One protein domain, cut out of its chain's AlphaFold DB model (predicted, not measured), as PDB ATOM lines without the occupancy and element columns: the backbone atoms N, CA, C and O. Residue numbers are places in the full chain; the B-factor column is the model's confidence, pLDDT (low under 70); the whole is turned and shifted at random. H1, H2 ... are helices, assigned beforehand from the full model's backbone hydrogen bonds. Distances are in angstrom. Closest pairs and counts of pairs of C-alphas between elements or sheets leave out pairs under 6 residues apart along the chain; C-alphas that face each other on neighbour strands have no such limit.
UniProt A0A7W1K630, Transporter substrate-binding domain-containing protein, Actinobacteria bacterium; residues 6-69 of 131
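AT A GLANCE: This is residues 6 to 69 of the 131 residues of the protein "Transporter substrate-binding domain-containing protein" of Actinobacteria bacterium (UniProt A0A7W1K630). There is little regular structure here: mostly long loops, with short helices H2 and H3 near each other toward one end, H1 alone nearer the other, and residues 16 to 21 sticking out beyond it. The 64 printed residues include three named helices, H1, H2, H3 in chain order, and no named strand; the class is all helix, with 22 residues in named elements. The whole is only just loose, close to compact, with radius of gyration of the C-alphas 13.1 A and spans 38 by 26 by 19 A.

IN THESE COORDINATES: Find C-alpha 6 at (82.652, -0.150, 9.807), where H1, residues 6 to 10, begins, 6.3 A long. H2, residues 39 to 46, runs 10.8 A. H3, residues 59 to 67, runs 12.0 A to C-alpha 67 at (88.346, -15.760, 22.795).

HOW THE PARTS SIT: H2 and H3 are close but not clearly touching; their closest C-alphas, of Thr 39 and Thr 61, are 7.6 A apart. They run the same way at a steep tilt of 37 degrees, only just past shallow. H1 is apart from both. Each O i to N i+4 pair in H1, H2 and H3 is within hydrogen-bond range.

THE WHOLE: The farthest C-alphas, of Gly 19 and Gly 48, are 40.1 A apart. Both links are long, 28 and 12 residues. The printed part has no cut, and no printed residue is under 70 in pLDDT.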
ATOM      1  N   TYR A   6      83.797   0.205   8.953       96.19
ATOM      2  CA  TYR A   6      82.652  -0.150   9.807       96.19
ATOM      3  C   TYR A   6      81.695   1.028  10.026       96.19
ATOM      4  O   TYR A   6      80.484   0.874   9.871       96.19
ATOM      5  N   GLN A   7      82.229   2.207  10.370       96.00
ATOM      6  CA  GLN A   7      81.410   3.406  10.543       96.00
ATOM      7  C   GLN A   7      80.733   3.772   9.223       96.00
ATOM      8  O   GLN A   7      79.520   3.963   9.188       96.00
ATOM      9  N   PHE A   8      81.505   3.833   8.135       95.94
ATOM     10  CA  PHE A   8      80.964   4.220   6.835       95.94
ATOM     11  C   PHE A   8      79.899   3.238   6.337       95.94
ATOM     12  O   PHE A   8      78.935   3.665   5.704       95.94
ATOM     13  N   TRP A   9      80.023   1.944   6.648       96.69
ATOM     14  CA  TRP A   9      78.999   0.952   6.324       96.69
ATOM     15  C   TRP A   9      77.714   1.192   7.113       96.69
ATOM     16  O   TRP A   9      76.650   1.294   6.510       96.69
ATOM     17  N   LEU A  10      77.812   1.364   8.437       96.00
ATOM     18  CA  LEU A  10      76.654   1.646   9.296       96.00
ATOM     19  C   LEU A  10      75.925   2.936   8.886       96.00
ATOM     20  O   LEU A  10      74.708   3.026   9.009       96.00
ATOM     21  N   GLU A  11      76.662   3.923   8.375       95.06
ATOM     22  CA  GLU A  11      76.121   5.193   7.880       95.06
ATOM     23  C   GLU A  11      75.639   5.134   6.418       95.06
ATOM     24  O   GLU A  11      75.106   6.122   5.908       95.06
ATOM     25  N   GLY A  12      75.826   4.008   5.719       93.62
ATOM     26  CA  GLY A  12      75.450   3.848   4.311       93.62
ATOM     27  C   GLY A  12      76.278   4.701   3.340       93.62
ATOM     28  O   GLY A  12      75.798   5.068   2.268       93.62
ATOM     29  N   THR A  13      77.506   5.061   3.719       93.69
ATOM     30  CA  THR A  13      78.425   5.897   2.926       93.69
ATOM     31  C   THR A  13      79.677   5.154   2.456       93.69
ATOM     32  O   THR A  13      80.501   5.735   1.743       93.69
ATOM     33  N   LEU A  14      79.827   3.877   2.828       95.00
ATOM     34  CA  LEU A  14      80.987   3.065   2.469       95.00
ATOM     35  C   LEU A  14      81.173   3.004   0.950       95.00
ATOM     36  O   LEU A  14      80.259   2.684   0.197       95.00
ATOM     37  N   THR A  15      82.398   3.274   0.511       90.69
ATOM     38  CA  THR A  15      82.856   3.019  -0.854       90.69
ATOM     39  C   THR A  15      84.108   2.160  -0.772       90.69
ATOM     40  O   THR A  15      85.100   2.582  -0.179       90.69
ATOM     41  N   LEU A  16      84.065   0.968  -1.366       90.56
ATOM     42  CA  LEU A  16      85.203   0.051  -1.414       90.56
ATOM     43  C   LEU A  16      85.947   0.179  -2.747       90.56
ATOM     44  O   LEU A  16      85.350   0.380  -3.806       90.56
ATOM     45  N   ALA A  17      87.273   0.085  -2.688       85.44
ATOM     46  CA  ALA A  17      88.137   0.104  -3.862       85.44
ATOM     47  C   ALA A  17      88.326  -1.311  -4.447       85.44
ATOM     48  O   ALA A  17      87.783  -2.293  -3.949       85.44
ATOM     49  N   GLY A  18      89.103  -1.422  -5.529       79.31
ATOM     50  CA  GLY A  18      89.639  -2.713  -5.982       79.31
ATOM     51  C   GLY A  18      88.637  -3.686  -6.611       79.31
ATOM     52  O   GLY A  18      88.993  -4.832  -6.851       79.31
ATOM     53  N   GLY A  19      87.407  -3.253  -6.909       81.50
ATOM     54  CA  GLY A  19      86.374  -4.148  -7.442       81.50
ATOM     55  C   GLY A  19      85.812  -5.110  -6.395       81.50
ATOM     56  O   GLY A  19      85.335  -6.182  -6.768       81.50
ATOM     57  N   ALA A  20      85.881  -4.730  -5.114       86.31
ATOM     58  CA  ALA A  20      85.252  -5.459  -4.024       86.31
ATOM     59  C   ALA A  20      83.776  -5.774  -4.337       86.31
ATOM     60  O   ALA A  20      83.109  -4.974  -5.009       86.31
ATOM     61  N   PRO A  21      83.247  -6.910  -3.844       87.62
ATOM     62  CA  PRO A  21      81.817  -7.173  -3.881       87.62
ATOM     63  C   PRO A  21      81.019  -6.024  -3.254       87.62
ATOM     64  O   PRO A  21      81.489  -5.359  -2.330       87.62
ATOM     65  N   GLU A  22      79.799  -5.816  -3.749       91.12
ATOM     66  CA  GLU A  22      78.895  -4.820  -3.173       91.12
ATOM     67  C   GLU A  22      78.612  -5.170  -1.699       91.12
ATOM     68  O   GLU A  22      78.269  -6.327  -1.418       91.12
ATOM     69  N   PRO A  23      78.752  -4.215  -0.760       94.38
ATOM     70  CA  PRO A  23      78.390  -4.439   0.632       94.38
ATOM     71  C   PRO A  23      76.886  -4.718   0.772       94.38
ATOM     72  O   PRO A  23      76.065  -4.230  -0.003       94.38
ATOM     73  N   ALA A  24      76.510  -5.476   1.798       94.75
ATOM     74  CA  ALA A  24      75.117  -5.592   2.217       94.75
ATOM     75  C   ALA A  24      74.577  -4.236   2.704       94.75
ATOM     76  O   ALA A  24      75.344  -3.377   3.140       94.75
ATOM     77  N   ASP A  25      73.258  -4.057   2.686       94.31
ATOM     78  CA  ASP A  25      72.637  -2.847   3.228       94.31
ATOM     79  C   ASP A  25      72.727  -2.820   4.769       94.31
ATOM     80  O   ASP A  25      72.452  -3.841   5.417       94.31
ATOM     81  N   PRO A  26      73.058  -1.669   5.387       93.88
ATOM     82  CA  PRO A  26      72.978  -1.523   6.833       93.88
ATOM     83  C   PRO A  26      71.519  -1.573   7.325       93.88
ATOM     84  O   PRO A  26      70.591  -1.277   6.565       93.88
ATOM     85  N   PRO A  27      71.282  -1.906   8.609       91.06
ATOM     86  CA  PRO A  27      69.941  -1.895   9.181       91.06
ATOM     87  C   PRO A  27      69.278  -0.516   9.060       91.06
ATOM     88  O   PRO A  27      69.872   0.512   9.390       91.06
ATOM     89  N   GLU A  28      68.017  -0.492   8.624       92.12
ATOM     90  CA  GLU A  28      67.259   0.754   8.512       92.12
ATOM     91  C   GLU A  28      67.115   1.427   9.886       92.12
ATOM     92  O   GLU A  28      66.656   0.814  10.849       92.12
ATOM     93  N   GLY A  29      67.485   2.708   9.966       89.56
ATOM     94  CA  GLY A  29      67.360   3.498  11.192       89.56
ATOM     95  C   GLY A  29      68.416   3.210  12.261       89.56
ATOM     96  O   GLY A  29      68.208   3.609  13.403       89.56
ATOM     97  N   ALA A  30      69.526   2.547  11.917       91.12
ATOM     98  CA  ALA A  30      70.636   2.334  12.842       91.12
ATOM     99  C   ALA A  30      71.170   3.663  13.415       91.12
ATOM    100  O   ALA A  30      71.493   4.596  12.677       91.12
ATOM    101  N   GLU A  31      71.294   3.738  14.742       93.75
ATOM    102  CA  GLU A  31      71.938   4.856  15.435       93.75
ATOM    103  C   GLU A  31      73.407   4.510  15.712       93.75
ATOM    104  O   GLU A  31      73.719   3.594  16.474       93.75
ATOM    105  N   VAL A  32      74.331   5.239  15.083       94.44
ATOM    106  CA  VAL A  32      75.765   4.931  15.154       94.44
ATOM    107  C   VAL A  32      76.419   5.655  16.328       94.44
ATOM    108  O   VAL A  32      76.367   6.880  16.430       94.44
ATOM    109  N   THR A  33      77.084   4.895  17.199       95.00
ATOM    110  CA  THR A  33      78.005   5.423  18.215       95.00
ATOM    111  C   THR A  33      79.412   4.930  17.920       95.00
ATOM    112  O   THR A  33      79.629   3.732  17.736       95.00
ATOM    113  N   THR A  34      80.379   5.843  17.897       95.62
ATOM    114  CA  THR A  34      81.790   5.523  17.677       95.62
ATOM    115  C   THR A  34      82.632   5.786  18.923       95.62
ATOM    116  O   THR A  34      82.266   6.562  19.807       95.62
ATOM    117  N   PHE A  35      83.778   5.115  18.967       95.19
ATOM    118  CA  PHE A  35      84.890   5.353  19.884       95.19
ATOM    119  C   PHE A  35      86.176   5.475  19.063       95.19
ATOM    120  O   PHE A  35      86.163   5.172  17.863       95.19
ATOM    121  N   SER A  36      87.279   5.894  19.684       95.75
ATOM    122  CA  SER A  36      88.531   6.134  18.961       95.75
ATOM    123  C   SER A  36      89.119   4.856  18.370       95.75
ATOM    124  O   SER A  36      89.704   4.895  17.291       95.75
ATOM    125  N   THR A  37      88.898   3.708  19.012       93.12
ATOM    126  CA  THR A  37      89.151   2.389  18.413       93.12
ATOM    127  C   THR A  37      87.870   1.563  18.358       93.12
ATOM    128  O   THR A  37      86.864   1.880  18.988       93.12
ATOM    129  N   ASP A  38      87.840   0.519  17.535       91.94
ATOM    130  CA  ASP A  38      86.743  -0.448  17.542       91.94
ATOM    131  C   ASP A  38      86.780  -1.387  18.752       91.94
ATOM    132  O   ASP A  38      85.710  -1.736  19.238       91.94
ATOM    133  N   THR A  39      87.951  -1.711  19.306       93.19
ATOM    134  CA  THR A  39      88.064  -2.467  20.570       93.19
ATOM    135  C   THR A  39      87.402  -1.741  21.748       93.19
ATOM    136  O   THR A  39      86.717  -2.370  22.551       93.19
ATOM    137  N   GLU A  40      87.494  -0.408  21.807       94.62
ATOM    138  CA  GLU A  40      86.821   0.396  22.841       94.62
ATOM    139  C   GLU A  40      85.287   0.233  22.831       94.62
ATOM    140  O   GLU A  40      84.641   0.392  23.871       94.62
ATOM    141  N   CYS A  41      84.682  -0.127  21.690       93.19
ATOM    142  CA  CYS A  41      83.256  -0.456  21.631       93.19
ATOM    143  C   CYS A  41      82.942  -1.679  22.510       93.19
ATOM    144  O   CYS A  41      82.010  -1.625  23.317       93.19
ATOM    145  N   ALA A  42      83.741  -2.745  22.397       92.62
ATOM    146  CA  ALA A  42      83.597  -3.959  23.198       92.62
ATOM    147  C   ALA A  42      83.854  -3.693  24.688       92.62
ATOM    148  O   ALA A  42      83.047  -4.088  25.534       92.62
ATOM    149  N   ASP A  43      84.910  -2.938  25.007       93.06
ATOM    150  CA  ASP A  43      85.240  -2.545  26.383       93.06
ATOM    151  C   ASP A  43      84.113  -1.747  27.047       93.06
ATOM    152  O   ASP A  43      83.862  -1.875  28.251       93.06
ATOM    153  N   SER A  44      83.403  -0.921  26.272       93.38
ATOM    154  CA  SER A  44      82.282  -0.135  26.783       93.38
ATOM    155  C   SER A  44      81.126  -1.025  27.255       93.38
ATOM    156  O   SER A  44      80.575  -0.789  28.336       93.38
ATOM    157  N   VAL A  45      80.811  -2.082  26.499       92.12
ATOM    158  CA  VAL A  45      79.797  -3.084  26.861       92.12
ATOM    159  C   VAL A  45      80.275  -3.902  28.057       92.12
ATOM    160  O   VAL A  45      79.541  -4.031  29.036       92.12
ATOM    161  N   ALA A  46      81.534  -4.351  28.050       91.44
ATOM    162  CA  ALA A  46      82.145  -5.063  29.175       91.44
ATOM    163  C   ALA A  46      82.151  -4.229  30.475       91.44
ATOM    164  O   ALA A  46      82.019  -4.765  31.574       91.44
ATOM    165  N   SER A  47      82.226  -2.901  30.358       93.75
ATOM    166  CA  SER A  47      82.116  -1.957  31.479       93.75
ATOM    167  C   SER A  47      80.676  -1.751  31.982       93.75
ATOM    168  O   SER A  47      80.449  -0.955  32.896       93.75
ATOM    169  N   GLY A  48      79.696  -2.456  31.409       93.31
ATOM    170  CA  GLY A  48      78.293  -2.463  31.828       93.31
ATOM    171  C   GLY A  48      77.364  -1.556  31.018       93.31
ATOM    172  O   GLY A  48      76.232  -1.318  31.451       93.31
ATOM    173  N   ARG A  49      77.800  -1.025  29.866       92.75
ATOM    174  CA  ARG A  49      76.889  -0.346  28.925       92.75
ATOM    175  C   ARG A  49      75.974  -1.374  28.266       92.75
ATOM    176  O   ARG A  49      76.407  -2.455  27.893       92.75
ATOM    177  N   THR A  50      74.697  -1.028  28.144       90.69
ATOM    178  CA  THR A  50      73.631  -1.933  27.661       90.69
ATOM    179  C   THR A  50      72.690  -1.257  26.668       90.69
ATOM    180  O   THR A  50      71.697  -1.834  26.247       90.69
ATOM    181  N   ASP A  51      72.993  -0.018  26.303       92.69
ATOM    182  CA  ASP A  51      72.244   0.808  25.361       92.69
ATOM    183  C   ASP A  51      72.639   0.565  23.896       92.69
ATOM    184  O   ASP A  51      72.119   1.236  23.012       92.69
ATOM    185  N   PHE A  52      73.525  -0.400  23.635       91.75
ATOM    186  CA  PHE A  52      73.932  -0.810  22.294       91.75
ATOM    187  C   PHE A  52      73.349  -2.180  21.952       91.75
ATOM    188  O   PHE A  52      73.411  -3.106  22.761       91.75
ATOM    189  N   GLU A  53      72.817  -2.321  20.740       91.19
ATOM    190  CA  GLU A  53      72.249  -3.584  20.244       91.19
ATOM    191  C   GLU A  53      73.284  -4.469  19.537       91.19
ATOM    192  O   GLU A  53      73.061  -5.666  19.363       91.19
ATOM    193  N   GLY A  54      74.426  -3.902  19.142       92.56
ATOM    194  CA  GLY A  54      75.472  -4.624  18.432       92.56
ATOM    195  C   GLY A  54      76.774  -3.841  18.312       92.56
ATOM    196  O   GLY A  54      76.856  -2.660  18.653       92.56
ATOM    197  N   TRP A  55      77.794  -4.529  17.811       94.94
ATOM    198  CA  TRP A  55      79.126  -4.002  17.544       94.94
ATOM    199  C   TRP A  55      79.584  -4.514  16.177       94.94
ATOM    200  O   TRP A  55      79.505  -5.712  15.915       94.94
ATOM    201  N   LEU A  56      80.038  -3.606  15.309       95.88
ATOM    202  CA  LEU A  56      80.616  -3.945  14.010       95.88
ATOM    203  C   LEU A  56      82.133  -3.721  14.033       95.88
ATOM    204  O   LEU A  56      82.602  -2.621  14.345       95.88
ATOM    205  N   THR A  57      82.879  -4.766  13.690       96.31
ATOM    206  CA  THR A  57      84.344  -4.808  13.589       96.31
ATOM    207  C   THR A  57      84.749  -5.905  12.588       96.31
ATOM    208  O   THR A  57      83.877  -6.566  12.019       96.31
ATOM    209  N   SER A  58      86.048  -6.114  12.361       94.19
ATOM    210  CA  SER A  58      86.538  -7.258  11.587       94.19
ATOM    211  C   SER A  58      86.242  -8.572  12.308       94.19
ATOM    212  O   SER A  58      86.236  -8.633  13.542       94.19
ATOM    213  N   SER A  59      86.063  -9.645  11.538       91.69
ATOM    214  CA  SER A  59      85.897 -11.000  12.077       91.69
ATOM    215  C   SER A  59      87.072 -11.414  12.965       91.69
ATOM    216  O   SER A  59      86.874 -12.036  14.001       91.69
ATOM    217  N   THR A  60      88.299 -11.010  12.629       91.25
ATOM    218  CA  THR A  60      89.488 -11.340  13.427       91.25
ATOM    219  C   THR A  60      89.503 -10.598  14.766       91.25
ATOM    220  O   THR A  60      89.811 -11.200  15.795       91.25
ATOM    221  N   THR A  61      89.110  -9.319  14.805       93.19
ATOM    222  CA  THR A  61      88.942  -8.572  16.064       93.19
ATOM    223  C   THR A  61      87.818  -9.162  16.920       93.19
ATOM    224  O   THR A  61      88.006  -9.340  18.125       93.19
ATOM    225  N   ALA A  62      86.667  -9.486  16.320       93.75
ATOM    226  CA  ALA A  62      85.539 -10.093  17.028       93.75
ATOM    227  C   ALA A  62      85.912 -11.461  17.621       93.75
ATOM    228  O   ALA A  62      85.705 -11.686  18.815       93.75
ATOM    229  N   ALA A  63      86.529 -12.335  16.821       90.31
ATOM    230  CA  ALA A  63      86.991 -13.651  17.251       90.31
ATOM    231  C   ALA A  63      87.981 -13.556  18.422       90.31
ATOM    232  O   ALA A  63      87.818 -14.262  19.419       90.31
ATOM    233  N   ASN A  64      88.951 -12.636  18.351       90.44
ATOM    234  CA  ASN A  64      89.897 -12.393  19.442       90.44
ATOM    235  C   ASN A  64      89.190 -11.918  20.720       90.44
ATOM    236  O   ASN A  64      89.423 -12.475  21.790       90.44
ATOM    237  N   ALA A  65      88.276 -10.947  20.620       92.50
ATOM    238  CA  ALA A  65      87.536 -10.451  21.780       92.50
ATOM    239  C   ALA A  65      86.693 -11.556  22.445       92.50
ATOM    240  O   ALA A  65      86.676 -11.683  23.670       92.50
ATOM    241  N   VAL A  66      86.022 -12.395  21.648       92.50
ATOM    242  CA  VAL A  66      85.258 -13.549  22.150       92.50
ATOM    243  C   VAL A  66      86.181 -14.582  22.803       92.50
ATOM    244  O   VAL A  66      85.863 -15.089  23.880       92.50
ATOM    245  N   ALA A  67      87.346 -14.863  22.212       90.38
ATOM    246  CA  ALA A  67      88.346 -15.760  22.795       90.38
ATOM    247  C   ALA A  67      88.890 -15.242  24.142       90.38
ATOM    248  O   ALA A  67      89.182 -16.036  25.040       90.38
ATOM    249  N   GLU A  68      88.966 -13.922  24.313       91.31
ATOM    250  CA  GLU A  68      89.350 -13.249  25.560       91.31
ATOM    251  C   GLU A  68      88.202 -13.132  26.582       91.31
ATOM    252  O   GLU A  68      88.423 -12.727  27.727       91.31
ATOM    253  N   GLY A  69      86.990 -13.565  26.218       91.69
ATOM    254  CA  GLY A  69      85.842 -13.683  27.116       91.69
ATOM    255  C   GLY A  69      84.804 -12.569  26.997       91.69
ATOM    256  O   GLY A  69      83.954 -12.455  27.882       91.69
TER     257      GLY A  69